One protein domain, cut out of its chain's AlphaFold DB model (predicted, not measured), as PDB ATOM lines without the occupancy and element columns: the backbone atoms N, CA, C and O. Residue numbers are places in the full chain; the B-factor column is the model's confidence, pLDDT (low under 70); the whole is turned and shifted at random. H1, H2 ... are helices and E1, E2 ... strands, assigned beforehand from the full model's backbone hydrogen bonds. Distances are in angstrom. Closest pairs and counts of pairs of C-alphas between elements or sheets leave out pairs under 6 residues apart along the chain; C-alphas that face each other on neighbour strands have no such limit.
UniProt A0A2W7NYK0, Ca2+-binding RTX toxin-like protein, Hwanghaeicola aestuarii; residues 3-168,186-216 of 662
ATOM      1  N   HIS A   3     258.207 282.362 159.231       59.25
ATOM      2  CA  HIS A   3     256.992 282.275 160.072       59.25
ATOM      3  C   HIS A   3     257.016 283.062 161.403       59.25
ATOM      4  O   HIS A   3     255.995 283.171 162.078       59.25
ATOM      5  N   LEU A   4     258.174 283.583 161.841       64.06
ATOM      6  CA  LEU A   4     258.269 284.446 163.034       64.06
ATOM      7  C   LEU A   4     258.110 285.934 162.697       64.06
ATOM      8  O   LEU A   4     258.318 286.781 163.577       64.06
ATOM      9  N   GLY A   5     257.771 286.247 161.446       67.56
ATOM     10  CA  GLY A   5     257.486 287.592 160.974       67.56
ATOM     11  C   GLY A   5     256.311 288.253 161.698       67.56
ATOM     12  O   GLY A   5     255.649 287.688 162.573       67.56
ATOM     13  N   THR A   6     256.109 289.527 161.384       80.38
ATOM     14  CA  THR A   6     255.032 290.365 161.931       80.38
ATOM     15  C   THR A   6     254.258 291.030 160.791       80.38
ATOM     16  O   THR A   6     253.933 292.212 160.882       80.38
ATOM     17  N   ASN A   7     254.042 290.285 159.705       81.19
ATOM     18  CA  ASN A   7     253.354 290.687 158.473       81.19
ATOM     19  C   ASN A   7     252.368 289.590 158.021       81.19
ATOM     20  O   ASN A   7     252.369 288.503 158.606       81.19
ATOM     21  N   TYR A   8     251.519 289.893 157.036       86.81
ATOM     22  CA  TYR A   8     250.476 288.981 156.553       86.81
ATOM     23  C   TYR A   8     251.060 287.713 155.919       86.81
ATOM     24  O   TYR A   8     250.712 286.629 156.374       86.81
ATOM     25  N   GLU A   9     252.058 287.845 155.047       80.94
ATOM     26  CA  GLU A   9     252.783 286.726 154.425       80.94
ATOM     27  C   GLU A   9     253.313 285.702 155.454       80.94
ATOM     28  O   GLU A   9     253.004 284.515 155.400       80.94
ATOM     29  N   SER A  10     254.020 286.144 156.507       80.81
ATOM     30  CA  SER A  10     254.508 285.220 157.549       80.81
ATOM     31  C   SER A  10     253.389 284.516 158.319       80.81
ATOM     32  O   SER A  10     253.609 283.440 158.886       80.81
ATOM     33  N   PHE A  11     252.209 285.137 158.393       88.00
ATOM     34  CA  PHE A  11     251.019 284.551 158.999       88.00
ATOM     35  C   PHE A  11     250.388 283.523 158.056       88.00
ATOM     36  O   PHE A  11     249.991 282.454 158.520       88.00
ATOM     37  N   GLU A  12     250.337 283.816 156.759       87.69
ATOM     38  CA  GLU A  12     249.888 282.903 155.710       87.69
ATOM     39  C   GLU A  12     250.779 281.659 155.640       87.69
ATOM     40  O   GLU A  12     250.284 280.556 155.871       87.69
ATOM     41  N   THR A  13     252.105 281.819 155.525       84.12
ATOM     42  CA  THR A  13     253.059 280.691 155.572       84.12
ATOM     43  C   THR A  13     252.862 279.838 156.830       84.12
ATOM     44  O   THR A  13     252.990 278.610 156.816       84.12
ATOM     45  N   LEU A  14     252.557 280.480 157.965       86.50
ATOM     46  CA  LEU A  14     252.289 279.785 159.222       86.50
ATOM     47  C   LEU A  14     251.005 278.942 159.156       86.50
ATOM     48  O   LEU A  14     250.978 277.865 159.761       86.50
ATOM     49  N   LEU A  15     249.969 279.413 158.459       88.25
ATOM     50  CA  LEU A  15     248.704 278.707 158.263       88.25
ATOM     51  C   LEU A  15     248.813 277.554 157.255       88.25
ATOM     52  O   LEU A  15     248.184 276.517 157.477       88.25
ATOM     53  N   GLU A  16     249.609 277.710 156.199       84.31
ATOM     54  CA  GLU A  16     249.711 276.734 155.105       84.31
ATOM     55  C   GLU A  16     250.603 275.511 155.422       84.31
ATOM     56  O   GLU A  16     250.434 274.466 154.796       84.31
ATOM     57  N   ASP A  17     251.453 275.580 156.461       68.50
ATOM     58  CA  ASP A  17     252.386 274.516 156.908       68.50
ATOM     59  C   ASP A  17     253.193 273.893 155.758       68.50
ATOM     60  O   ASP A  17     253.000 272.735 155.375       68.50
ATOM     61  N   ASP A  18     254.153 274.658 155.242       58.81
ATOM     62  CA  ASP A  18     254.877 274.281 154.027       58.81
ATOM     63  C   ASP A  18     256.194 273.511 154.270       58.81
ATOM     64  O   ASP A  18     257.105 273.494 153.444       58.81
ATOM     65  N   GLY A  19     256.353 272.842 155.423       58.66
ATOM     66  CA  GLY A  19     257.638 272.174 155.701       58.66
ATOM     67  C   GLY A  19     257.774 271.288 156.937       58.66
ATOM     68  O   GLY A  19     258.832 270.681 157.122       58.66
ATOM     69  N   GLY A  20     256.749 271.148 157.786       62.78
ATOM     70  CA  GLY A  20     256.791 270.246 158.947       62.78
ATOM     71  C   GLY A  20     257.662 270.711 160.123       62.78
ATOM     72  O   GLY A  20     257.935 269.916 161.033       62.78
ATOM     73  N   ASP A  21     258.085 271.978 160.128       73.00
ATOM     74  CA  ASP A  21     258.804 272.615 161.239       73.00
ATOM     75  C   ASP A  21     257.862 273.028 162.390       73.00
ATOM     76  O   ASP A  21     258.298 273.110 163.544       73.00
ATOM     77  N   TRP A  22     256.563 273.194 162.118       84.69
ATOM     78  CA  TRP A  22     255.512 273.412 163.115       84.69
ATOM     79  C   TRP A  22     254.219 272.676 162.743       84.69
ATOM     80  O   TRP A  22     254.120 272.027 161.711       84.69
ATOM     81  N   THR A  23     253.223 272.723 163.627       87.25
ATOM     82  CA  THR A  23     251.862 272.242 163.353       87.25
ATOM     83  C   THR A  23     250.844 273.275 163.806       87.25
ATOM     84  O   THR A  23     250.915 273.719 164.957       87.25
ATOM     85  N   VAL A  24     249.862 273.587 162.962       89.56
ATOM     86  CA  VAL A  24     248.694 274.394 163.342       89.56
ATOM     87  C   VAL A  24     247.751 273.539 164.198       89.56
ATOM     88  O   VAL A  24     247.151 272.575 163.726       89.56
ATOM     89  N   ASP A  25     247.661 273.850 165.494       88.81
ATOM     90  CA  ASP A  25     246.822 273.120 166.453       88.81
ATOM     91  C   ASP A  25     245.333 273.475 166.292       88.81
ATOM     92  O   ASP A  25     244.481 272.590 166.398       88.81
ATOM     93  N   ALA A  26     245.032 274.766 166.112       90.94
ATOM     94  CA  ALA A  26     243.688 275.320 165.925       90.94
ATOM     95  C   ALA A  26     243.764 276.777 165.434       90.94
ATOM     96  O   ALA A  26     244.690 277.505 165.809       90.94
ATOM     97  N   VAL A  27     242.754 277.210 164.675       93.94
ATOM     98  CA  VAL A  27     242.608 278.592 164.196       93.94
ATOM     99  C   VAL A  27     241.262 279.152 164.641       93.94
ATOM    100  O   VAL A  27     240.260 278.440 164.720       93.94
ATOM    101  N   TYR A  28     241.249 280.433 164.985       94.88
ATOM    102  CA  TYR A  28     240.074 281.130 165.474       94.88
ATOM    103  C   TYR A  28     239.920 282.486 164.794       94.88
ATOM    104  O   TYR A  28     240.917 283.123 164.465       94.88
ATOM    105  N   SER A  29     238.686 282.971 164.693       94.69
ATOM    106  CA  SER A  29     238.381 284.348 164.310       94.69
ATOM    107  C   SER A  29     237.519 285.056 165.352       94.69
ATOM    108  O   SER A  29     236.909 284.427 166.220       94.69
ATOM    109  N   ALA A  30     237.488 286.385 165.290       90.62
ATOM    110  CA  ALA A  30     236.589 287.222 166.070       90.62
ATOM    111  C   ALA A  30     236.129 288.435 165.255       90.62
ATOM    112  O   ALA A  30     236.888 289.385 165.069       90.62
ATOM    113  N   ASP A  31     234.861 288.438 164.845       88.50
ATOM    114  CA  ASP A  31     234.238 289.584 164.176       88.50
ATOM    115  C   ASP A  31     233.941 290.704 165.175       88.50
ATOM    116  O   ASP A  31     233.239 290.513 166.180       88.50
ATOM    117  N   PHE A  32     234.420 291.913 164.895       85.75
ATOM    118  CA  PHE A  32     234.219 293.035 165.793       85.75
ATOM    119  C   PHE A  32     232.820 293.632 165.685       85.75
ATOM    120  O   PHE A  32     232.377 294.141 164.657       85.75
ATOM    121  N   THR A  33     232.142 293.686 166.828       78.56
ATOM    122  CA  THR A  33     230.943 294.494 167.013       78.56
ATOM    123  C   THR A  33     231.323 295.865 167.563       78.56
ATOM    124  O   THR A  33     231.915 295.973 168.641       78.56
ATOM    125  N   ALA A  34     230.915 296.928 166.867       72.62
ATOM    126  CA  ALA A  34     231.079 298.302 167.333       72.62
ATOM    127  C   ALA A  34     230.423 298.518 168.712       72.62
ATOM    128  O   ALA A  34     229.232 298.258 168.915       72.62
ATOM    129  N   LEU A  35     231.183 299.069 169.658       65.38
ATOM    130  CA  LEU A  35     230.729 299.417 171.005       65.38
ATOM    131  C   LEU A  35     230.701 300.935 171.198       65.38
ATOM    132  O   LEU A  35     231.438 301.681 170.563       65.38
ATOM    133  N   ASN A  36     229.862 301.413 172.120       64.50
ATOM    134  CA  ASN A  36     229.789 302.833 172.500       64.50
ATOM    135  C   ASN A  36     229.555 303.806 171.324       64.50
ATOM    136  O   ASN A  36     230.037 304.939 171.361       64.50
ATOM    137  N   ASP A  37     228.803 303.371 170.307       64.19
ATOM    138  CA  ASP A  37     228.548 304.126 169.072       64.19
ATOM    139  C   ASP A  37     229.846 304.567 168.358       64.19
ATOM    140  O   ASP A  37     229.887 305.632 167.739       64.19
ATOM    141  N   SER A  38     230.917 303.771 168.472       70.06
ATOM    142  CA  SER A  38     232.222 304.054 167.864       70.06
ATOM    143  C   SER A  38     232.175 304.063 166.335       70.06
ATOM    144  O   SER A  38     232.842 304.889 165.720       70.06
ATOM    145  N   GLY A  39     231.375 303.169 165.745       73.50
ATOM    146  CA  GLY A  39     231.403 302.880 164.312       73.50
ATOM    147  C   GLY A  39     232.648 302.113 163.861       73.50
ATOM    148  O   GLY A  39     232.899 302.087 162.666       73.50
ATOM    149  N   VAL A  40     233.418 301.542 164.797       82.94
ATOM    150  CA  VAL A  40     234.584 300.705 164.486       82.94
ATOM    151  C   VAL A  40     234.112 299.323 164.047       82.94
ATOM    152  O   VAL A  40     233.336 298.691 164.768       82.94
ATOM    153  N   GLU A  41     234.591 298.875 162.895       86.44
ATOM    154  CA  GLU A  41     234.300 297.575 162.278       86.44
ATOM    155  C   GLU A  41     235.626 296.880 161.928       86.44
ATOM    156  O   GLU A  41     236.654 297.548 161.823       86.44
ATOM    157  N   GLY A  42     235.625 295.553 161.797       90.00
ATOM    158  CA  GLY A  42     236.819 294.758 161.497       90.00
ATOM    159  C   GLY A  42     236.754 293.362 162.112       90.00
ATOM    160  O   GLY A  42     235.693 292.941 162.582       90.00
ATOM    161  N   SER A  43     237.891 292.682 162.173       94.25
ATOM    162  CA  SER A  43     238.000 291.310 162.668       94.25
ATOM    163  C   SER A  43     239.396 291.005 163.221       94.25
ATOM    164  O   SER A  43     240.342 291.787 163.092       94.25
ATOM    165  N   ALA A  44     239.512 289.868 163.905       94.94
ATOM    166  CA  ALA A  44     240.774 289.299 164.355       94.94
ATOM    167  C   ALA A  44     240.878 287.825 163.956       94.94
ATOM    168  O   ALA A  44     239.874 287.120 163.996       94.94
ATOM    169  N   ILE A  45     242.093 287.358 163.676       95.88
ATOM    170  CA  ILE A  45     242.446 285.957 163.429       95.88
ATOM    171  C   ILE A  45     243.505 285.554 164.458       95.88
ATOM    172  O   ILE A  45     244.414 286.327 164.769       95.88
ATOM    173  N   LEU A  46     243.371 284.360 165.030       94.06
ATOM    174  CA  LEU A  46     244.286 283.809 166.024       94.06
ATOM    175  C   LEU A  46     244.638 282.366 165.662       94.06
ATOM    176  O   LEU A  46     243.755 281.512 165.657       94.06
ATOM    177  N   ALA A  47     245.918 282.073 165.440       92.62
ATOM    178  CA  ALA A  47     246.391 280.718 165.159       92.62
ATOM    179  C   ALA A  47     247.282 280.208 166.298       92.62
ATOM    180  O   ALA A  47     248.248 280.861 166.700       92.62
ATOM    181  N   LEU A  48     246.940 279.040 166.844       90.94
ATOM    182  CA  LEU A  48     247.769 278.326 167.812       90.94
ATOM    183  C   LEU A  48     248.651 277.334 167.069       90.94
ATOM    184  O   LEU A  48     248.133 276.467 166.365       90.94
ATOM    185  N   THR A  49     249.962 277.416 167.275       89.06
ATOM    186  CA  THR A  49     250.912 276.495 166.643       89.06
ATOM    187  C   THR A  49     251.864 275.859 167.645       89.06
ATOM    188  O   THR A  49     252.087 276.359 168.757       89.06
ATOM    189  N   THR A  50     252.429 274.723 167.239       88.62
ATOM    190  CA  THR A  50     253.471 273.998 167.970       88.62
ATOM    191  C   THR A  50     254.683 273.788 167.096       88.62
ATOM    192  O   THR A  50     254.581 273.118 166.077       88.62
ATOM    193  N   GLU A  51     255.827 274.287 167.538       86.06
ATOM    194  CA  GLU A  51     257.118 274.092 166.880       86.06
ATOM    195  C   GLU A  51     257.638 272.659 167.075       86.06
ATOM    196  O   GLU A  51     257.306 271.975 168.054       86.06
ATOM    197  N   ALA A  52     258.553 272.218 166.211       83.12
ATOM    198  CA  ALA A  52     259.208 270.911 166.307       83.12
ATOM    199  C   ALA A  52     259.940 270.677 167.649       83.12
ATOM    200  O   ALA A  52     260.100 269.530 168.089       83.12
ATOM    201  N   ASP A  53     260.375 271.744 168.331       84.88
ATOM    202  CA  ASP A  53     260.999 271.677 169.659       84.88
ATOM    203  C   ASP A  53     259.990 271.581 170.825       84.88
ATOM    204  O   ASP A  53     260.385 271.372 171.980       84.88
ATOM    205  N   GLY A  54     258.691 271.655 170.519       84.69
ATOM    206  CA  GLY A  54     257.572 271.588 171.454       84.69
ATOM    207  C   GLY A  54     257.172 272.929 172.074       84.69
ATOM    208  O   GLY A  54     256.290 272.934 172.940       84.69
ATOM    209  N   SER A  55     257.802 274.042 171.683       86.75
ATOM    210  CA  SER A  55     257.331 275.383 172.042       86.75
ATOM    211  C   SER A  55     255.995 275.700 171.361       86.75
ATOM    212  O   SER A  55     255.660 275.139 170.320       86.75
ATOM    213  N   ARG A  56     255.181 276.542 172.006       87.12
ATOM    214  CA  ARG A  56     253.825 276.893 171.553       87.12
ATOM    215  C   ARG A  56     253.772 278.379 171.225       87.12
ATOM    216  O   ARG A  56     254.203 279.203 172.042       87.12
ATOM    217  N   ARG A  57     253.204 278.723 170.074       88.38
ATOM    218  CA  ARG A  57     253.026 280.108 169.630       88.38
ATOM    219  C   ARG A  57     251.551 280.456 169.486       88.38
ATOM    220  O   ARG A  57     250.704 279.587 169.289       88.38
ATOM    221  N   LEU A  58     251.271 281.747 169.613       90.00
ATOM    222  CA  LEU A  58     250.006 282.353 169.227       90.00
ATOM    223  C   LEU A  58     250.303 283.445 168.203       90.00
ATOM    224  O   LEU A  58     250.872 284.477 168.568       90.00
ATOM    225  N   ALA A  59     249.921 283.211 166.956       91.31
ATOM    226  CA  ALA A  59     249.902 284.234 165.922       91.31
ATOM    227  C   ALA A  59     248.587 285.008 166.029       91.31
ATOM    228  O   ALA A  59     247.528 284.403 166.217       91.31
ATOM    229  N   VAL A  60     248.640 286.336 165.945       92.88
ATOM    230  CA  VAL A  60     247.452 287.199 165.971       92.88
ATOM    231  C   VAL A  60     247.502 288.200 164.823       92.88
ATOM    232  O   VAL A  60     248.479 288.937 164.726       92.88
ATOM    233  N   SER A  61     246.437 288.249 164.022       93.88
ATOM    234  CA  SER A  61     246.174 289.272 163.004       93.88
ATOM    235  C   SER A  61     244.913 290.050 163.392       93.88
ATOM    236  O   SER A  61     243.918 289.453 163.798       93.88
ATOM    237  N   ILE A  62     244.947 291.379 163.342       92.44
ATOM    238  CA  ILE A  62     243.814 292.262 163.637       92.44
ATOM    239  C   ILE A  62     243.761 293.347 162.572       92.44
ATOM    240  O   ILE A  62     244.709 294.123 162.438       92.44
ATOM    241  N   PHE A  63     242.605 293.458 161.922       91.75
ATOM    242  CA  PHE A  63     242.251 294.595 161.088       91.75
ATOM    243  C   PHE A  63     241.035 295.316 161.677       91.75
ATOM    244  O   PHE A  63     240.045 294.690 162.064       91.75
ATOM    245  N   ALA A  64     241.090 296.644 161.770       90.19
ATOM    246  CA  ALA A  64     239.933 297.444 162.161       90.19
ATOM    247  C   ALA A  64     239.933 298.830 161.516       90.19
ATOM    248  O   ALA A  64     240.934 299.536 161.559       90.19
ATOM    249  N   ASP A  65     238.780 299.273 161.022       87.31
ATOM    250  CA  ASP A  65     238.564 300.615 160.472       87.31
ATOM    251  C   ASP A  65     237.683 301.468 161.402       87.31
ATOM    252  O   ASP A  65     236.925 300.971 162.240       87.31
ATOM    253  N   GLY A  66     237.779 302.788 161.270       81.75
ATOM    254  CA  GLY A  66     236.956 303.757 161.990       81.75
ATOM    255  C   GLY A  66     237.572 304.265 163.295       81.75
ATOM    256  O   GLY A  66     236.899 304.971 164.060       81.75
ATOM    257  N   LEU A  67     238.844 303.959 163.571       81.94
ATOM    258  CA  LEU A  67     239.568 304.543 164.698       81.94
ATOM    259  C   LEU A  67     240.009 305.987 164.407       81.94
ATOM    260  O   LEU A  67     239.996 306.493 163.288       81.94
ATOM    261  N   ALA A  68     240.378 306.710 165.468       78.25
ATOM    262  CA  ALA A  68     240.876 308.073 165.333       78.25
ATOM    263  C   ALA A  68     242.283 308.065 164.698       78.25
ATOM    264  O   ALA A  68     243.187 307.489 165.305       78.25
ATOM    265  N   PRO A  69     242.513 308.767 163.571       79.62
ATOM    266  CA  PRO A  69     243.796 308.720 162.873       79.62
ATOM    267  C   PRO A  69     245.001 309.134 163.720       79.62
ATOM    268  O   PRO A  69     244.932 310.131 164.458       79.62
ATOM    269  N   ASN A  70     246.124 308.427 163.553       75.88
ATOM    270  CA  ASN A  70     247.405 308.675 164.229       75.88
ATOM    271  C   ASN A  70     247.276 308.714 165.765       75.88
ATOM    272  O   ASN A  70     247.763 309.628 166.450       75.88
ATOM    273  N   ARG A  71     246.523 307.756 166.315       76.00
ATOM    274  CA  ARG A  71     246.317 307.590 167.759       76.00
ATOM    275  C   ARG A  71     246.645 306.174 168.196       76.00
ATOM    276  O   ARG A  71     246.202 305.211 167.583       76.00
ATOM    277  N   VAL A  72     247.363 306.087 169.313       70.75
ATOM    278  CA  VAL A  72     247.582 304.835 170.037       70.75
ATOM    279  C   VAL A  72     246.237 304.282 170.504       70.75
ATOM    280  O   VAL A  72     245.401 305.037 171.017       70.75
ATOM    281  N   HIS A  73     246.055 302.979 170.354       71.44
ATOM    282  CA  HIS A  73     244.922 302.227 170.880       71.44
ATOM    283  C   HIS A  73     245.431 301.052 171.728       71.44
ATOM    284  O   HIS A  73     246.608 300.709 171.687       71.44
ATOM    285  N   VAL A  74     244.559 300.477 172.557       73.25
ATOM    286  CA  VAL A  74     244.903 299.314 173.393       73.25
ATOM    287  C   VAL A  74     244.094 298.122 172.920       73.25
ATOM    288  O   VAL A  74     242.894 298.247 172.678       73.25
ATOM    289  N   GLN A  75     244.737 296.968 172.837       77.56
ATOM    290  CA  GLN A  75     244.102 295.725 172.431       77.56
ATOM    291  C   GLN A  75     244.587 294.565 173.293       77.56
ATOM    292  O   GLN A  75     245.730 294.553 173.758       77.56
ATOM    293  N   HIS A  76     243.688 293.630 173.584       78.50
ATOM    294  CA  HIS A  76     244.000 292.473 174.412       78.50
ATOM    295  C   HIS A  76     242.983 291.345 174.248       78.50
ATOM    296  O   HIS A  76     241.836 291.578 173.857       78.50
ATOM    297  N   ILE A  77     243.397 290.143 174.645       76.50
ATOM    298  CA  ILE A  77     242.505 288.997 174.832       76.50
ATOM    299  C   ILE A  77     241.913 289.054 176.243       76.50
ATOM    300  O   ILE A  77     242.635 289.154 177.247       76.50
ATOM    301  N   HIS A  78     240.586 288.997 176.311       69.12
ATOM    302  CA  HIS A  78     239.784 289.069 177.529       69.12
ATOM    303  C   HIS A  78     238.986 287.774 177.770       69.12
ATOM    304  O   HIS A  78     238.816 286.951 176.872       69.12
ATOM    305  N   GLY A  79     238.480 287.594 178.997       64.56
ATOM    306  CA  GLY A  79     237.456 286.580 179.302       64.56
ATOM    307  C   GLY A  79     236.046 286.978 178.821       64.56
ATOM    308  O   GLY A  79     235.863 288.065 178.291       64.56
ATOM    309  N   THR A  80     235.040 286.122 179.045       55.25
ATOM    310  CA  THR A  80     233.666 286.275 178.505       55.25
ATOM    311  C   THR A  80     232.954 287.595 178.848       55.25
ATOM    312  O   THR A  80     233.129 288.139 179.942       55.25
ATOM    313  N   PHE A  81     232.019 288.040 178.006       51.22
ATOM    314  CA  PHE A  81     231.003 289.057 178.308       51.22
ATOM    315  C   PHE A  81     229.671 288.436 178.783       51.22
ATOM    316  O   PHE A  81     229.354 287.270 178.547       51.22
ATOM    317  N   ASP A  82     228.867 289.202 179.529       54.94
ATOM    318  CA  ASP A  82     227.535 288.783 179.955       54.94
ATOM    319  C   ASP A  82     226.517 288.947 178.821       54.94
ATOM    320  O   ASP A  82     226.749 289.627 177.825       54.94
ATOM    321  N   GLY A  83     225.324 288.364 178.985       43.44
ATOM    322  CA  GLY A  83     224.240 288.462 177.999       43.44
ATOM    323  C   GLY A  83     223.670 289.877 177.777       43.44
ATOM    324  O   GLY A  83     222.543 290.001 177.288       43.44
ATOM    325  N   GLN A  84     224.353 290.933 178.228       47.94
ATOM    326  CA  GLN A  84     224.073 292.344 177.959       47.94
ATOM    327  C   GLN A  84     225.246 293.059 177.256       47.94
ATOM    328  O   GLN A  84     225.148 294.271 177.057       47.94
ATOM    329  N   GLY A  85     226.313 292.349 176.873       44.81
ATOM    330  CA  GLY A  85     227.471 292.931 176.189       44.81
ATOM    331  C   GLY A  85     228.387 293.739 177.114       44.81
ATOM    332  O   GLY A  85     229.058 294.655 176.651       44.81
ATOM    333  N   ASN A  86     228.422 293.424 178.416       48.97
ATOM    334  CA  ASN A  86     229.431 293.947 179.346       48.97
ATOM    335  C   ASN A  86     230.423 292.830 179.697       48.97
ATOM    336  O   ASN A  86     229.967 291.706 179.895       48.97
ATOM    337  N   PRO A  87     231.730 293.092 179.863       50.56
ATOM    338  CA  PRO A  87     232.670 292.029 180.201       50.56
ATOM    339  C   PRO A  87     232.332 291.445 181.581       50.56
ATOM    340  O   PRO A  87     232.160 292.196 182.550       50.56
ATOM    341  N   THR A  88     232.213 290.119 181.699       50.78
ATOM    342  CA  THR A  88     232.038 289.481 183.012       50.78
ATOM    343  C   THR A  88     233.327 289.653 183.810       50.78
ATOM    344  O   THR A  88     234.400 289.272 183.368       50.78
ATOM    345  N   ASP A  89     233.223 290.290 184.977       47.25
ATOM    346  CA  ASP A  89     234.322 290.645 185.890       47.25
ATOM    347  C   ASP A  89     235.236 291.834 185.510       47.25
ATOM    348  O   ASP A  89     236.061 292.232 186.339       47.25
ATOM    349  N   ALA A  90     235.060 292.526 184.377       44.03
ATOM    350  CA  ALA A  90     235.765 293.797 184.161       44.03
ATOM    351  C   ALA A  90     235.114 294.936 184.961       44.03
ATOM    352  O   ALA A  90     233.935 295.257 184.808       44.03
ATOM    353  N   THR A  91     235.901 295.616 185.793       42.91
ATOM    354  CA  THR A  91     235.536 296.957 186.265       42.91
ATOM    355  C   THR A  91     236.378 297.987 185.523       42.91
ATOM    356  O   THR A  91     237.555 297.763 185.261       42.91
ATOM    357  N   THR A  92     235.771 299.113 185.142       42.38
ATOM    358  CA  THR A  92     236.467 300.194 184.435       42.38
ATOM    359  C   THR A  92     237.649 300.695 185.278       42.38
ATOM    360  O   THR A  92     237.433 301.046 186.447       42.38
ATOM    361  N   PRO A  93     238.873 300.764 184.725       45.06
ATOM    362  CA  PRO A  93     240.019 301.314 185.436       45.06
ATOM    363  C   PRO A  93     239.742 302.749 185.897       45.06
ATOM    364  O   PRO A  93     239.168 303.560 185.164       45.06
ATOM    365  N   LEU A  94     240.124 303.075 187.133       44.91
ATOM    366  CA  LEU A  94     240.023 304.438 187.655       44.91
ATOM    367  C   LEU A  94     241.354 305.169 187.425       44.91
ATOM    368  O   LEU A  94     242.393 304.573 187.690       44.91
ATOM    369  N   PRO A  95     241.355 306.475 187.088       43.16
ATOM    370  CA  PRO A  95     242.584 307.264 186.908       43.16
ATOM    371  C   PRO A  95     243.530 307.300 188.119       43.16
ATOM    372  O   PRO A  95     244.649 307.771 188.024       43.16
ATOM    373  N   SER A  96     243.070 306.868 189.296       47.34
ATOM    374  CA  SER A  96     243.887 306.765 190.508       47.34
ATOM    375  C   SER A  96     244.708 305.474 190.604       47.34
ATOM    376  O   SER A  96     245.349 305.269 191.632       47.34
ATOM    377  N   ALA A  97     244.585 304.579 189.624       47.72
ATOM    378  CA  ALA A  97     245.275 303.291 189.566       47.72
ATOM    379  C   ALA A  97     246.483 303.289 188.612       47.72
ATOM    380  O   ALA A  97     247.180 302.290 188.580       47.72
ATOM    381  N   ASP A  98     246.705 304.392 187.895       49.47
ATOM    382  CA  ASP A  98     247.888 304.698 187.083       49.47
ATOM    383  C   ASP A  98     248.925 305.358 188.012       49.47
ATOM    384  O   ASP A  98     248.804 306.535 188.383       49.47
ATOM    385  N   THR A  99     249.834 304.550 188.560       49.06
ATOM    386  CA  THR A  99     250.723 304.958 189.660       49.06
ATOM    387  C   THR A  99     251.926 305.749 189.160       49.06
ATOM    388  O   THR A  99     252.446 306.596 189.903       49.06
ATOM    389  N   ASP A 100     252.370 305.500 187.933       48.81
ATOM    390  CA  ASP A 100     253.511 306.165 187.309       48.81
ATOM    391  C   ASP A 100     253.124 307.329 186.375       48.81
ATOM    392  O   ASP A 100     253.967 308.190 186.091       48.81
ATOM    393  N   GLY A 101     251.836 307.477 186.066       44.72
ATOM    394  CA  GLY A 101     251.253 308.633 185.394       44.72
ATOM    395  C   GLY A 101     251.486 308.638 183.889       44.72
ATOM    396  O   GLY A 101     251.535 309.726 183.297       44.72
ATOM    397  N   ASP A 102     251.682 307.467 183.292       44.69
ATOM    398  CA  ASP A 102     251.911 307.297 181.860       44.69
ATOM    399  C   ASP A 102     250.606 307.245 181.038       44.69
ATOM    400  O   ASP A 102     250.631 307.384 179.810       44.69
ATOM    401  N   GLY A 103     249.458 307.187 181.719       41.59
ATOM    402  CA  GLY A 103     248.126 307.154 181.127       41.59
ATOM    403  C   GLY A 103     247.530 305.753 180.992       41.59
ATOM    404  O   GLY A 103     246.408 305.648 180.478       41.59
ATOM    405  N   PHE A 104     248.217 304.711 181.461       42.66
ATOM    406  CA  PHE A 104     247.774 303.321 181.437       42.66
ATOM    407  C   PHE A 104     247.517 302.798 182.861       42.66
ATOM    408  O   PHE A 104     248.128 303.205 183.839       42.66
ATOM    409  N   VAL A 105     246.541 301.898 183.012       45.91
ATOM    410  CA  VAL A 105     246.342 301.137 184.259       45.91
ATOM    411  C   VAL A 105     246.702 299.695 183.943       45.91
ATOM    412  O   VAL A 105     245.851 298.915 183.514       45.91
ATOM    413  N   GLU A 106     247.982 299.366 184.071       46.44
ATOM    414  CA  GLU A 106     248.518 298.059 183.693       46.44
ATOM    415  C   GLU A 106     248.341 297.003 184.796       46.44
ATOM    416  O   GLU A 106     248.333 297.287 185.998       46.44
ATOM    417  N   LEU A 107     248.287 295.727 184.394       39.03
ATOM    418  CA  LEU A 107     248.331 294.583 185.314       39.03
ATOM    419  C   LEU A 107     249.662 294.528 186.104       39.03
ATOM    420  O   LEU A 107     249.684 294.044 187.242       39.03
ATOM    421  N   ALA A 108     250.751 295.076 185.543       38.41
ATOM    422  CA  ALA A 108     252.084 295.138 186.152       38.41
ATOM    423  C   ALA A 108     252.125 295.958 187.460       38.41
ATOM    424  O   ALA A 108     252.958 295.694 188.333       38.41
ATOM    425  N   GLU A 109     251.166 296.866 187.665       40.50
ATOM    426  CA  GLU A 109     251.043 297.678 188.882       40.50
ATOM    427  C   GLU A 109     250.203 297.012 189.998       40.50
ATOM    428  O   GLU A 109     249.992 297.573 191.078       40.50
ATOM    429  N   GLY A 110     249.784 295.753 189.805       35.97
ATOM    430  CA  GLY A 110     249.347 294.867 190.892       35.97
ATOM    431  C   GLY A 110     247.857 294.901 191.248       35.97
ATOM    432  O   GLY A 110     247.470 294.446 192.335       35.97
ATOM    433  N   ALA A 111     246.990 295.379 190.361       40.22
ATOM    434  CA  ALA A 111     245.558 295.437 190.626       40.22
ATOM    435  C   ALA A 111     244.822 294.109 190.336       40.22
ATOM    436  O   ALA A 111     244.173 293.925 189.313       40.22
ATOM    437  N   ARG A 112     244.854 293.183 191.302       35.78
ATOM    438  CA  ARG A 112     244.172 291.865 191.272       35.78
ATOM    439  C   ARG A 112     242.633 291.915 191.410       35.78
ATOM    440  O   ARG A 112     242.051 291.046 192.058       35.78
ATOM    441  N   SER A 113     241.961 292.968 190.951       38.66
ATOM    442  CA  SER A 113     240.505 293.159 191.158       38.66
ATOM    443  C   SER A 113     239.743 293.606 189.907       38.66
ATOM    444  O   SER A 113     238.573 293.967 190.007       38.66
ATOM    445  N   TYR A 114     240.397 293.539 188.754       42.97
ATOM    446  CA  TYR A 114     239.835 293.758 187.428       42.97
ATOM    447  C   TYR A 114     239.871 292.399 186.707       42.97
ATOM    448  O   TYR A 114     240.856 291.678 186.879       42.97
ATOM    449  N   GLY A 115     238.805 291.993 186.004       46.84
ATOM    450  CA  GLY A 115     238.781 290.769 185.188       46.84
ATOM    451  C   GLY A 115     240.062 290.662 184.363       46.84
ATOM    452  O   GLY A 115     240.539 291.670 183.841       46.84
ATOM    453  N   GLY A 116     240.690 289.485 184.373       55.31
ATOM    454  CA  GLY A 116     242.069 289.339 183.918       55.31
ATOM    455  C   GLY A 116     242.197 289.653 182.432       55.31
ATOM    456  O   GLY A 116     241.606 288.959 181.613       55.31
ATOM    457  N   ILE A 117     242.988 290.674 182.093       61.41
ATOM    458  CA  ILE A 117     243.631 290.727 180.780       61.41
ATOM    459  C   ILE A 117     244.524 289.490 180.713       61.41
ATOM    460  O   ILE A 117     245.402 289.338 181.563       61.41
ATOM    461  N   LEU A 118     244.242 288.600 179.764       68.81
ATOM    462  CA  LEU A 118     244.945 287.321 179.647       68.81
ATOM    463  C   LEU A 118     246.222 287.491 178.827       68.81
ATOM    464  O   LEU A 118     247.263 286.980 179.215       68.81
ATOM    465  N   LEU A 119     246.149 288.279 177.753       76.88
ATOM    466  CA  LEU A 119     247.303 288.648 176.940       76.88
ATOM    467  C   LEU A 119     247.115 290.066 176.381       76.88
ATOM    468  O   LEU A 119     246.164 290.285 175.624       76.88
ATOM    469  N   PRO A 120     247.962 291.047 176.747       77.25
ATOM    470  CA  PRO A 120     248.024 292.312 176.025       77.25
ATOM    471  C   PRO A 120     248.607 292.076 174.629       77.25
ATOM    472  O   PRO A 120     249.623 291.397 174.492       77.25
ATOM    473  N   LEU A 121     247.972 292.645 173.604       82.75
ATOM    474  CA  LEU A 121     248.392 292.463 172.218       82.75
ATOM    475  C   LEU A 121     249.252 293.652 171.766       82.75
ATOM    476  O   LEU A 121     248.762 294.610 171.172       82.75
ATOM    477  N   THR A 122     250.534 293.623 172.115       80.25
ATOM    478  CA  THR A 122     251.505 294.696 171.848       80.25
ATOM    479  C   THR A 122     252.620 294.234 170.922       80.25
ATOM    480  O   THR A 122     253.015 293.072 170.967       80.25
ATOM    481  N   PHE A 123     253.220 295.172 170.194       74.81
ATOM    482  CA  PHE A 123     254.473 294.942 169.477       74.81
ATOM    483  C   PHE A 123     255.631 294.594 170.437       74.81
ATOM    484  O   PHE A 123     255.533 294.822 171.656       74.81
ATOM    485  N   PRO A 124     256.774 294.098 169.920       72.56
ATOM    486  CA  PRO A 124     257.960 293.832 170.725       72.56
ATOM    487  C   PRO A 124     258.372 295.052 171.565       72.56
ATOM    488  O   PRO A 124     258.206 296.201 171.163       72.56
ATOM    489  N   ALA A 125     258.907 294.799 172.765       66.50
ATOM    490  CA  ALA A 125     259.183 295.808 173.800       66.50
ATOM    491  C   ALA A 125     257.945 296.488 174.434       66.50
ATOM    492  O   ALA A 125     258.113 297.430 175.210       66.50
ATOM    493  N   GLY A 126     256.732 295.980 174.178       66.75
ATOM    494  CA  GLY A 126     255.495 296.414 174.842       66.75
ATOM    495  C   GLY A 126     254.852 297.657 174.224       66.75
ATOM    496  O   GLY A 126     254.017 298.297 174.861       66.75
ATOM    497  N   ALA A 127     255.247 298.035 173.006       70.06
ATOM    498  CA  ALA A 127     254.676 299.190 172.324       70.06
ATOM    499  C   ALA A 127     253.240 298.902 171.854       70.06
ATOM    500  O   ALA A 127     252.956 297.869 171.249       70.06
ATOM    501  N   MET A 128     252.331 299.835 172.129       73.50
ATOM    502  CA  MET A 128     250.930 299.744 171.714       73.50
ATOM    503  C   MET A 128     250.765 300.161 170.245       73.50
ATOM    504  O   MET A 128     251.428 301.120 169.825       73.50
ATOM    505  N   PRO A 129     249.865 299.523 169.473       77.75
ATOM    506  CA  PRO A 129     249.698 299.871 168.073       77.75
ATOM    507  C   PRO A 129     249.017 301.237 167.901       77.75
ATOM    508  O   PRO A 129     248.321 301.754 168.784       77.75
ATOM    509  N   THR A 130     249.281 301.876 166.763       79.31
ATOM    510  CA  THR A 130     248.795 303.222 166.429       79.31
ATOM    511  C   THR A 130     247.976 303.141 165.155       79.31
ATOM    512  O   THR A 130     248.420 302.531 164.198       79.31
ATOM    513  N   ALA A 131     246.793 303.758 165.142       80.31
ATOM    514  CA  ALA A 131     245.959 303.795 163.944       80.31
ATOM    515  C   ALA A 131     246.605 304.637 162.833       80.31
ATOM    516  O   ALA A 131     247.145 305.720 163.110       80.31
ATOM    517  N   ASN A 132     246.465 304.178 161.595       77.06
ATOM    518  CA  ASN A 132     246.940 304.815 160.374       77.06
ATOM    519  C   ASN A 132     246.239 306.161 160.114       77.06
ATOM    520  O   ASN A 132     245.346 306.608 160.847       77.06
ATOM    521  N   LEU A 133     246.689 306.896 159.093       77.19
ATOM    522  CA  LEU A 133     246.175 308.241 158.778       77.19
ATOM    523  C   LEU A 133     244.727 308.245 158.261       77.19
ATOM    524  O   LEU A 133     244.027 309.253 158.401       77.19
ATOM    525  N   ASN A 134     244.290 307.139 157.671       75.38
ATOM    526  CA  ASN A 134     242.918 306.870 157.239       75.38
ATOM    527  C   ASN A 134     242.004 306.438 158.408       75.38
ATOM    528  O   ASN A 134     240.792 306.599 158.296       75.38
ATOM    529  N   GLY A 135     242.572 306.021 159.545       78.19
ATOM    530  CA  GLY A 135     241.831 305.502 160.696       78.19
ATOM    531  C   GLY A 135     241.772 303.975 160.772       78.19
ATOM    532  O   GLY A 135     241.115 303.479 161.692       78.19
ATOM    533  N   THR A 136     242.469 303.260 159.880       85.88
ATOM    534  CA  THR A 136     242.644 301.805 159.968       85.88
ATOM    535  C   THR A 136     243.665 301.439 161.040       85.88
ATOM    536  O   THR A 136     244.467 302.261 161.499       85.88
ATOM    537  N   VAL A 137     243.593 300.200 161.491       84.94
ATOM    538  CA  VAL A 137     244.542 299.538 162.371       84.94
ATOM    539  C   VAL A 137     244.855 298.212 161.724       84.94
ATOM    540  O   VAL A 137     243.942 297.423 161.507       84.94
ATOM    541  N   GLU A 138     246.138 297.987 161.496       86.81
ATOM    542  CA  GLU A 138     246.680 296.714 161.049       86.81
ATOM    543  C   GLU A 138     247.658 296.238 162.116       86.81
ATOM    544  O   GLU A 138     248.485 297.007 162.629       86.81
ATOM    545  N   PHE A 139     247.516 294.987 162.523       89.00
ATOM    546  CA  PHE A 139     248.339 294.422 163.570       89.00
ATOM    547  C   PHE A 139     248.539 292.937 163.332       89.00
ATOM    548  O   PHE A 139     247.604 292.161 163.499       89.00
ATOM    549  N   VAL A 140     249.777 292.550 163.041       89.50
ATOM    550  CA  VAL A 140     250.184 291.149 162.964       89.50
ATOM    551  C   VAL A 140     251.326 290.905 163.943       89.50
ATOM    552  O   VAL A 140     252.310 291.643 163.965       89.50
ATOM    553  N   GLN A 141     251.188 289.904 164.816       89.69
ATOM    554  CA  GLN A 141     252.207 289.591 165.816       89.69
ATOM    555  C   GLN A 141     252.173 288.134 166.269       89.69
ATOM    556  O   GLN A 141     251.123 287.591 166.607       89.69
ATOM    557  N   ASN A 142     253.369 287.568 166.421       88.62
ATOM    558  CA  ASN A 142     253.603 286.261 167.022       88.62
ATOM    559  C   ASN A 142     254.017 286.369 168.500       88.62
ATOM    560  O   ASN A 142     254.901 287.159 168.855       88.62
ATOM    561  N   TYR A 143     253.403 285.552 169.362       86.75
ATOM    562  CA  TYR A 143     253.678 285.479 170.801       86.75
ATOM    563  C   TYR A 143     254.190 284.099 171.210       86.75
ATOM    564  O   TYR A 143     253.620 283.079 170.829       86.75
ATOM    565  N   ASP A 144     255.228 284.058 172.051       86.94
ATOM    566  CA  ASP A 144     255.572 282.848 172.803       86.94
ATOM    567  C   ASP A 144     254.582 282.662 173.948       86.94
ATOM    568  O   ASP A 144     254.542 283.482 174.866       86.94
ATOM    569  N   ILE A 145     253.798 281.591 173.899       85.12
ATOM    570  CA  ILE A 145     252.821 281.268 174.944       85.12
ATOM    571  C   ILE A 145     253.177 279.969 175.670       85.12
ATOM    572  O   ILE A 145     252.350 279.411 176.392       85.12
ATOM    573  N   SER A 146     254.408 279.473 175.503       83.00
ATOM    574  CA  SER A 146     254.843 278.184 176.054       83.00
ATOM    575  C   SER A 146     254.718 278.119 177.581       83.00
ATOM    576  O   SER A 146     254.398 277.065 178.131       83.00
ATOM    577  N   GLU A 147     254.952 279.237 178.277       80.50
ATOM    578  CA  GLU A 147     254.831 279.326 179.742       80.50
ATOM    579  C   GLU A 147     253.408 279.672 180.225       80.50
ATOM    580  O   GLU A 147     253.079 279.377 181.375       80.50
ATOM    581  N   ASP A 148     252.554 280.207 179.344       74.69
ATOM    582  CA  ASP A 148     251.217 280.743 179.658       74.69
ATOM    583  C   ASP A 148     250.068 279.905 179.048       74.69
ATOM    584  O   ASP A 148     248.903 280.311 179.040       74.69
ATOM    585  N   LEU A 149     250.375 278.700 178.549       71.69
ATOM    586  CA  LEU A 149     249.454 277.845 177.790       71.69
ATOM    587  C   LEU A 149     248.138 277.542 178.528       71.69
ATOM    588  O   LEU A 149     247.069 277.592 177.922       71.69
ATOM    589  N   ASP A 150     248.203 277.244 179.830       72.06
ATOM    590  CA  ASP A 150     247.020 276.928 180.649       72.06
ATOM    591  C   ASP A 150     246.088 278.142 180.812       72.06
ATOM    592  O   ASP A 150     244.872 277.986 180.949       72.06
ATOM    593  N   ASP A 151     246.652 279.352 180.793       68.75
ATOM    594  CA  ASP A 151     245.903 280.599 180.923       68.75
ATOM    595  C   ASP A 151     245.368 281.071 179.566       68.75
ATOM    596  O   ASP A 151     244.351 281.768 179.528       68.75
ATOM    597  N   LEU A 152     245.983 280.655 178.452       70.12
ATOM    598  CA  LEU A 152     245.630 281.052 177.084       70.12
ATOM    599  C   LEU A 152     244.819 280.024 176.285       70.12
ATOM    600  O   LEU A 152     244.199 280.397 175.296       70.12
ATOM    601  N   THR A 153     244.701 278.779 176.753       68.50
ATOM    602  CA  THR A 153     243.959 277.720 176.042       68.50
ATOM    603  C   THR A 153     242.910 277.012 176.920       68.50
ATOM    604  O   THR A 153     243.089 276.900 178.132       68.50
ATOM    605  N   PRO A 154     241.787 276.526 176.350       68.69
ATOM    606  CA  PRO A 154     241.317 276.783 174.984       68.69
ATOM    607  C   PRO A 154     240.890 278.250 174.797       68.69
ATOM    608  O   PRO A 154     240.529 278.927 175.770       68.69
ATOM    609  N   LEU A 155     240.983 278.745 173.559       70.56
ATOM    610  CA  LEU A 155     240.592 280.114 173.200       70.56
ATOM    611  C   LEU A 155     239.078 280.274 173.012       70.56
ATOM    612  O   LEU A 155     238.563 281.381 173.159       70.56
ATOM    613  N   GLU A 156     238.368 279.172 172.764       63.31
ATOM    614  CA  GLU A 156     236.906 279.128 172.764       63.31
ATOM    615  C   GLU A 156     236.371 279.804 174.037       63.31
ATOM    616  O   GLU A 156     236.856 279.533 175.140       63.31
ATOM    617  N   PHE A 157     235.370 280.679 173.894       60.31
ATOM    618  CA  PHE A 157     234.765 281.477 174.979       60.31
ATOM    619  C   PHE A 157     235.573 282.700 175.449       60.31
ATOM    620  O   PHE A 157     235.350 283.191 176.559       60.31
ATOM    621  N   ARG A 158     236.508 283.207 174.648       72.19
ATOM    622  CA  ARG A 158     237.232 284.462 174.918       72.19
ATOM    623  C   ARG A 158     236.848 285.529 173.907       72.19
ATOM    624  O   ARG A 158     236.179 285.235 172.927       72.19
ATOM    625  N   GLU A 159     237.278 286.760 174.148       70.69
ATOM    626  CA  GLU A 159     237.000 287.894 173.264       70.69
ATOM    627  C   GLU A 159     238.267 288.706 172.998       70.69
ATOM    628  O   GLU A 159     239.108 288.878 173.886       70.69
ATOM    629  N   VAL A 160     238.380 289.245 171.785       79.19
ATOM    630  CA  VAL A 160     239.362 290.285 171.453       79.19
ATOM    631  C   VAL A 160     238.695 291.640 171.653       79.19
ATOM    632  O   VAL A 160     237.593 291.876 171.154       79.19
ATOM    633  N   VAL A 161     239.341 292.530 172.409       76.50
ATOM    634  CA  VAL A 161     238.783 293.845 172.758       76.50
ATOM    635  C   VAL A 161     239.700 294.960 172.273       76.50
ATOM    636  O   VAL A 161     240.870 295.005 172.650       76.50
ATOM    637  N   LEU A 162     239.137 295.906 171.514       75.44
ATOM    638  CA  LEU A 162     239.811 297.118 171.048       75.44
ATOM    639  C   LEU A 162     239.345 298.348 171.829       75.44
ATOM    640  O   LEU A 162     238.153 298.580 172.043       75.44
ATOM    641  N   HIS A 163     240.295 299.195 172.205       73.19
ATOM    642  CA  HIS A 163     240.075 300.425 172.957       73.19
ATOM    643  C   HIS A 163     240.531 301.644 172.159       73.19
ATOM    644  O   HIS A 163     241.719 301.820 171.914       73.19
ATOM    645  N   GLY A 164     239.611 302.547 171.828       61.44
ATOM    646  CA  GLY A 164     239.931 303.760 171.076       61.44
ATOM    647  C   GLY A 164     240.315 304.942 171.966       61.44
ATOM    648  O   GLY A 164     239.823 305.101 173.087       61.44
ATOM    649  N   LEU A 165     241.152 305.835 171.430       56.31
ATOM    650  CA  LEU A 165     241.529 307.096 172.069       56.31
ATOM    651  C   LEU A 165     240.834 308.298 171.403       56.31
ATOM    652  O   LEU A 165     241.447 308.990 170.595       56.31
ATOM    653  N   PHE A 166     239.594 308.629 171.796       46.72
ATOM    654  CA  PHE A 166     239.115 310.026 171.796       46.72
ATOM    655  C   PHE A 166     237.788 310.230 172.546       46.72
ATOM    656  O   PHE A 166     236.862 309.437 172.425       46.72
ATOM    657  N   VAL A 167     237.626 311.383 173.216       38.16
ATOM    658  CA  VAL A 167     236.293 311.969 173.437       38.16
ATOM    659  C   VAL A 167     236.291 313.418 172.972       38.16
ATOM    660  O   VAL A 167     236.861 314.300 173.618       38.16
ATOM    661  N   GLY A 168     235.593 313.665 171.865       37.31
ATOM    662  CA  GLY A 168     235.234 315.005 171.421       37.31
ATOM    663  C   GLY A 168     234.285 315.674 172.415       37.31
ATOM    664  O   GLY A 168     233.457 315.029 173.061       37.31
ATOM    665  N   LYS A 186     240.799 310.732 179.388       42.81
ATOM    666  CA  LYS A 186     239.611 309.971 179.814       42.81
ATOM    667  C   LYS A 186     239.931 308.473 179.684       42.81
ATOM    668  O   LYS A 186     240.661 308.141 178.754       42.81
ATOM    669  N   PRO A 187     239.373 307.594 180.539       42.44
ATOM    670  CA  PRO A 187     239.533 306.150 180.381       42.44
ATOM    671  C   PRO A 187     239.044 305.705 178.997       42.44
ATOM    672  O   PRO A 187     238.006 306.169 178.517       42.44
ATOM    673  N   THR A 188     239.824 304.829 178.372       53.84
ATOM    674  CA  THR A 188     239.572 304.207 177.078       53.84
ATOM    675  C   THR A 188     238.393 303.243 177.195       53.84
ATOM    676  O   THR A 188     238.524 302.123 177.686       53.84
ATOM    677  N   LEU A 189     237.198 303.677 176.796       60.44
ATOM    678  CA  LEU A 189     236.084 302.741 176.650       60.44
ATOM    679  C   LEU A 189     236.397 301.771 175.497       60.44
ATOM    680  O   LEU A 189     236.985 302.216 174.507       60.44
ATOM    681  N   PRO A 190     236.008 300.486 175.598       67.12
ATOM    682  CA  PRO A 190     236.040 299.583 174.456       67.12
ATOM    683  C   PRO A 190     235.301 300.220 173.281       67.12
ATOM    684  O   PRO A 190     234.174 300.695 173.441       67.12
ATOM    685  N   VAL A 191     235.941 300.286 172.124       70.31
ATOM    686  CA  VAL A 191     235.323 300.786 170.891       70.31
ATOM    687  C   VAL A 191     234.842 299.648 170.014       70.31
ATOM    688  O   VAL A 191     233.902 299.856 169.258       70.31
ATOM    689  N   ALA A 192     235.408 298.454 170.161       76.00
ATOM    690  CA  ALA A 192     234.918 297.254 169.508       76.00
ATOM    691  C   ALA A 192     235.310 296.004 170.307       76.00
ATOM    692  O   ALA A 192     236.273 296.042 171.078       76.00
ATOM    693  N   ALA A 193     234.542 294.926 170.159       79.62
ATOM    694  CA  ALA A 193     234.883 293.611 170.697       79.62
ATOM    695  C   ALA A 193     234.272 292.497 169.837       79.62
ATOM    696  O   ALA A 193     233.205 292.706 169.255       79.62
ATOM    697  N   GLY A 194     234.928 291.339 169.783       79.56
ATOM    698  CA  GLY A 194     234.474 290.164 169.034       79.56
ATOM    699  C   GLY A 194     234.680 288.874 169.823       79.56
ATOM    700  O   GLY A 194     235.710 288.721 170.484       79.56
ATOM    701  N   GLU A 195     233.694 287.973 169.774       82.75
ATOM    702  CA  GLU A 195     233.763 286.634 170.379       82.75
ATOM    703  C   GLU A 195     234.661 285.732 169.534       82.75
ATOM    704  O   GLU A 195     234.480 285.651 168.323       82.75
ATOM    705  N   ILE A 196     235.615 285.060 170.183       86.19
ATOM    706  CA  ILE A 196     236.546 284.144 169.530       86.19
ATOM    707  C   ILE A 196     235.833 282.819 169.251       86.19
ATOM    708  O   ILE A 196     235.384 282.129 170.178       86.19
ATOM    709  N   VAL A 197     235.768 282.454 167.974       86.00
ATOM    710  CA  VAL A 197     235.161 281.223 167.461       86.00
ATOM    711  C   VAL A 197     236.177 280.434 166.642       86.00
ATOM    712  O   VAL A 197     237.005 281.020 165.960       86.00
ATOM    713  N   GLU A 198     236.156 279.106 166.750       92.56
ATOM    714  CA  GLU A 198     237.042 278.233 165.965       92.56
ATOM    715  C   GLU A 198     236.564 278.187 164.508       92.56
ATOM    716  O   GLU A 198     235.366 278.002 164.265       92.56
ATOM    717  N   ILE A 199     237.500 278.337 163.573       94.69
ATOM    718  CA  ILE A 199     237.294 278.267 162.120       94.69
ATOM    719  C   ILE A 199     238.285 277.269 161.503       94.69
ATOM    720  O   ILE A 199     239.193 276.791 162.187       94.69
ATOM    721  N   ASP A 200     238.089 276.904 160.237       94.38
ATOM    722  CA  ASP A 200     239.090 276.126 159.499       94.38
ATOM    723  C   ASP A 200     240.157 277.030 158.855       94.38
ATOM    724  O   ASP A 200     240.061 278.253 158.902       94.38
ATOM    725  N   VAL A 201     241.230 276.411 158.349       92.56
ATOM    726  CA  VAL A 201     242.377 277.130 157.773       92.56
ATOM    727  C   VAL A 201     241.980 277.863 156.491       92.56
ATOM    728  O   VAL A 201     242.369 279.010 156.333       92.56
ATOM    729  N   ASP A 202     241.149 277.253 155.638       91.81
ATOM    730  CA  ASP A 202     240.678 277.874 154.394       91.81
ATOM    731  C   ASP A 202     239.898 279.176 154.691       91.81
ATOM    732  O   ASP A 202     240.172 280.212 154.096       91.81
ATOM    733  N   GLU A 203     238.971 279.162 155.662       94.75
ATOM    734  CA  GLU A 203     238.239 280.368 156.092       94.75
ATOM    735  C   GLU A 203     239.160 281.411 156.750       94.75
ATOM    736  O   GLU A 203     238.897 282.611 156.671       94.75
ATOM    737  N   ALA A 204     240.236 280.975 157.410       93.56
ATOM    738  CA  ALA A 204     241.209 281.883 158.006       93.56
ATOM    739  C   ALA A 204     242.071 282.585 156.953       93.56
ATOM    740  O   ALA A 204     242.362 283.762 157.141       93.56
ATOM    741  N   LEU A 205     242.446 281.884 155.879       91.94
ATOM    742  CA  LEU A 205     243.164 282.449 154.735       91.94
ATOM    743  C   LEU A 205     242.287 283.468 153.994       91.94
ATOM    744  O   LEU A 205     242.714 284.604 153.831       91.94
ATOM    745  N   ASP A 206     241.021 283.133 153.703       91.44
ATOM    746  CA  ASP A 206     240.056 284.077 153.100       91.44
ATOM    747  C   ASP A 206     239.908 285.369 153.948       91.44
ATOM    748  O   ASP A 206     239.816 286.477 153.424       91.44
ATOM    749  N   LEU A 207     239.867 285.249 155.283       92.25
ATOM    750  CA  LEU A 207     239.784 286.410 156.185       92.25
ATOM    751  C   LEU A 207     241.099 287.192 156.287       92.25
ATOM    752  O   LEU A 207     241.072 288.385 156.595       92.25
ATOM    753  N   LEU A 208     242.236 286.518 156.116       90.88
ATOM    754  CA  LEU A 208     243.551 287.146 156.130       90.88
ATOM    755  C   LEU A 208     243.736 287.999 154.870       90.88
ATOM    756  O   LEU A 208     244.151 289.146 155.009       90.88
ATOM    757  N   GLU A 209     243.302 287.495 153.711       88.00
ATOM    758  CA  GLU A 209     243.223 288.250 152.449       88.00
ATOM    759  C   GLU A 209     242.345 289.506 152.627       88.00
ATOM    760  O   GLU A 209     242.768 290.616 152.322       88.00
ATOM    761  N   ASP A 210     241.162 289.388 153.250       86.94
ATOM    762  CA  ASP A 210     240.305 290.550 153.565       86.94
ATOM    763  C   ASP A 210     240.987 291.568 154.520       86.94
ATOM    764  O   ASP A 210     240.723 292.776 154.446       86.94
ATOM    765  N   HIS A 211     241.823 291.105 155.463       89.94
ATOM    766  CA  HIS A 211     242.595 291.983 156.355       89.94
ATOM    767  C   HIS A 211     243.686 292.746 155.595       89.94
ATOM    768  O   HIS A 211     243.903 293.928 155.883       89.94
ATOM    769  N   GLU A 212     244.358 292.078 154.662       85.94
ATOM    770  CA  GLU A 212     245.397 292.633 153.795       85.94
ATOM    771  C   GLU A 212     244.828 293.653 152.808       85.94
ATOM    772  O   GLU A 212     245.240 294.810 152.833       85.94
ATOM    773  N   ASP A 213     243.760 293.306 152.086       84.06
ATOM    774  CA  ASP A 213     243.029 294.207 151.179       84.06
ATOM    775  C   ASP A 213     242.556 295.494 151.887       84.06
ATOM    776  O   ASP A 213     242.474 296.588 151.310       84.06
ATOM    777  N   GLY A 214     242.182 295.369 153.165       80.25
ATOM    778  CA  GLY A 214     241.802 296.496 154.012       80.25
ATOM    779  C   GLY A 214     242.982 297.382 154.429       80.25
ATOM    780  O   GLY A 214     242.784 298.574 154.707       80.25
ATOM    781  N   ALA A 215     244.177 296.800 154.492       82.38
ATOM    782  CA  ALA A 215     245.431 297.430 154.884       82.38
ATOM    783  C   ALA A 215     246.069 298.223 153.733       82.38
ATOM    784  O   ALA A 215     246.524 299.354 153.952       82.38
ATOM    785  N   SER A 216     245.974 297.678 152.517       86.06
ATOM    786  CA  SER A 216     246.492 298.220 151.262       86.06
ATOM    787  C   SER A 216     246.077 299.670 150.997       86.06
ATOM    788  O   SER A 216     244.898 300.063 151.017       86.06
TER     789      SER A 216
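AT A GLANCE: This is residues 3 to 168 and 186 to 216 of the 662 residues of the protein "Ca2+-binding RTX toxin-like protein" of Hwanghaeicola aestuarii (UniProt A0A2W7NYK0). A twisted antiparallel sheet of five strands has two helices, H1 and H3, side by side on one face, and a smaller sheet of three strands packs partly face to face on the other, its strands crossed to those of the large sheet. E7 of the small sheet runs on through a bend into E8 of the large one, while residues 79 to 118 wander in loops mostly beyond the small sheet. The printed part has 197 residues, with three named helices and eight named strands in the order H1 E1 E2 E3 E4 E5 H2 E6 E7 E8 H3; the large sheet runs E5 E3 E2 E1 E8 and the small one E4 E6 E7, both antiparallel. The class is mixed, helices and strands, with 86 residues in named elements, under half of the printed part. The whole is compact, with a radius of gyration of the C-alphas of 16.5 A and spans of 50 by 36 by 35 A.

HOW THE PARTS SIT: H1, residues 8 to 16, is on the large sheet at a height of 8.0 A, only just over E5, residues 137 to 144, with 3 of its 9 C-alphas falling there. E1, residues 22 to 31, bends by 56 degrees at residue 25. With E2, residues 41 to 51, and E3, residues 56 to 65, it forms a meander, each strand the antiparallel neighbour of the one before; E1 and E2 are a hairpin, and so are E2 and E3. N 28 and O 46 are 2.8 A apart, and N 45 and O 61 2.8 A. E5 is the edge strand beside E3, with N 62 and O 139 at 2.8 A. E4, residues 74 to 78, is the antiparallel neighbour of E6, residues 159 to 163, with N 78 and O 159 at 2.8 A. Residues 76 to 77 of E4 also pair, antiparallel, with residues 119 to 120. H2, residues 149 to 152, is only just on the large sheet, with 5 pairs of C-alphas within 10 A, and only grazes it. E7, residues 190 to 195, is the antiparallel neighbour of E6, with N 162 and O 192 at 2.9 A. E7 runs on into E8, residues 197 to 199, at 56 degrees; E8 is the other edge strand of the large sheet, with N 29 and O 197 at 2.9 A. The two sheets form a sandwich, two sheets face to face: the facing parts are 9.2 A centre to centre, with strands at 53 degrees. H3, residues 201 to 215, is over E3, E2 and E1 at a height of 8.7 A, slantwise to the strands, at 42 degrees to E3 on the local plane. It makes two layers with H1, helices on one face of the large sheet. H1 and H3 touch, the closest C-alphas being those of Leu 15 and Val 201, 6.5 A apart, at a shallow tilt of 6 degrees, opposite ways. In H1 and H3 every O i to N i+4 pair is within hydrogen-bond range; H2 is too short for such a pair.

IN THESE COORDINATES: H1 begins at C-alpha 8 (250.476, 288.981, 156.553) and is 12.4 A long from first to last C-alpha. E1 measures 26.7 A, E2 33.1 A, E3 30.3 A and E5 22.6 A. E4 begins at C-alpha 74 (244.903, 299.314, 173.393). H3 measures 20.7 A and ends at C-alpha 215 (245.431, 297.430, 154.884).

THE WHOLE: The C-alphas of Gly 20 and Gly 168, the two farthest apart, are 51.2 A apart. Residues 169 to 185 are not printed, and C-alphas 168 and 186 are 10.7 A apart across this cut. The link from E4 to E5, with 58 residues, is long. The mean pLDDT of the printed part is 72.8; 68 residues are under 70, among them residues 78 to 118, 164 to 168 and 186 to 190.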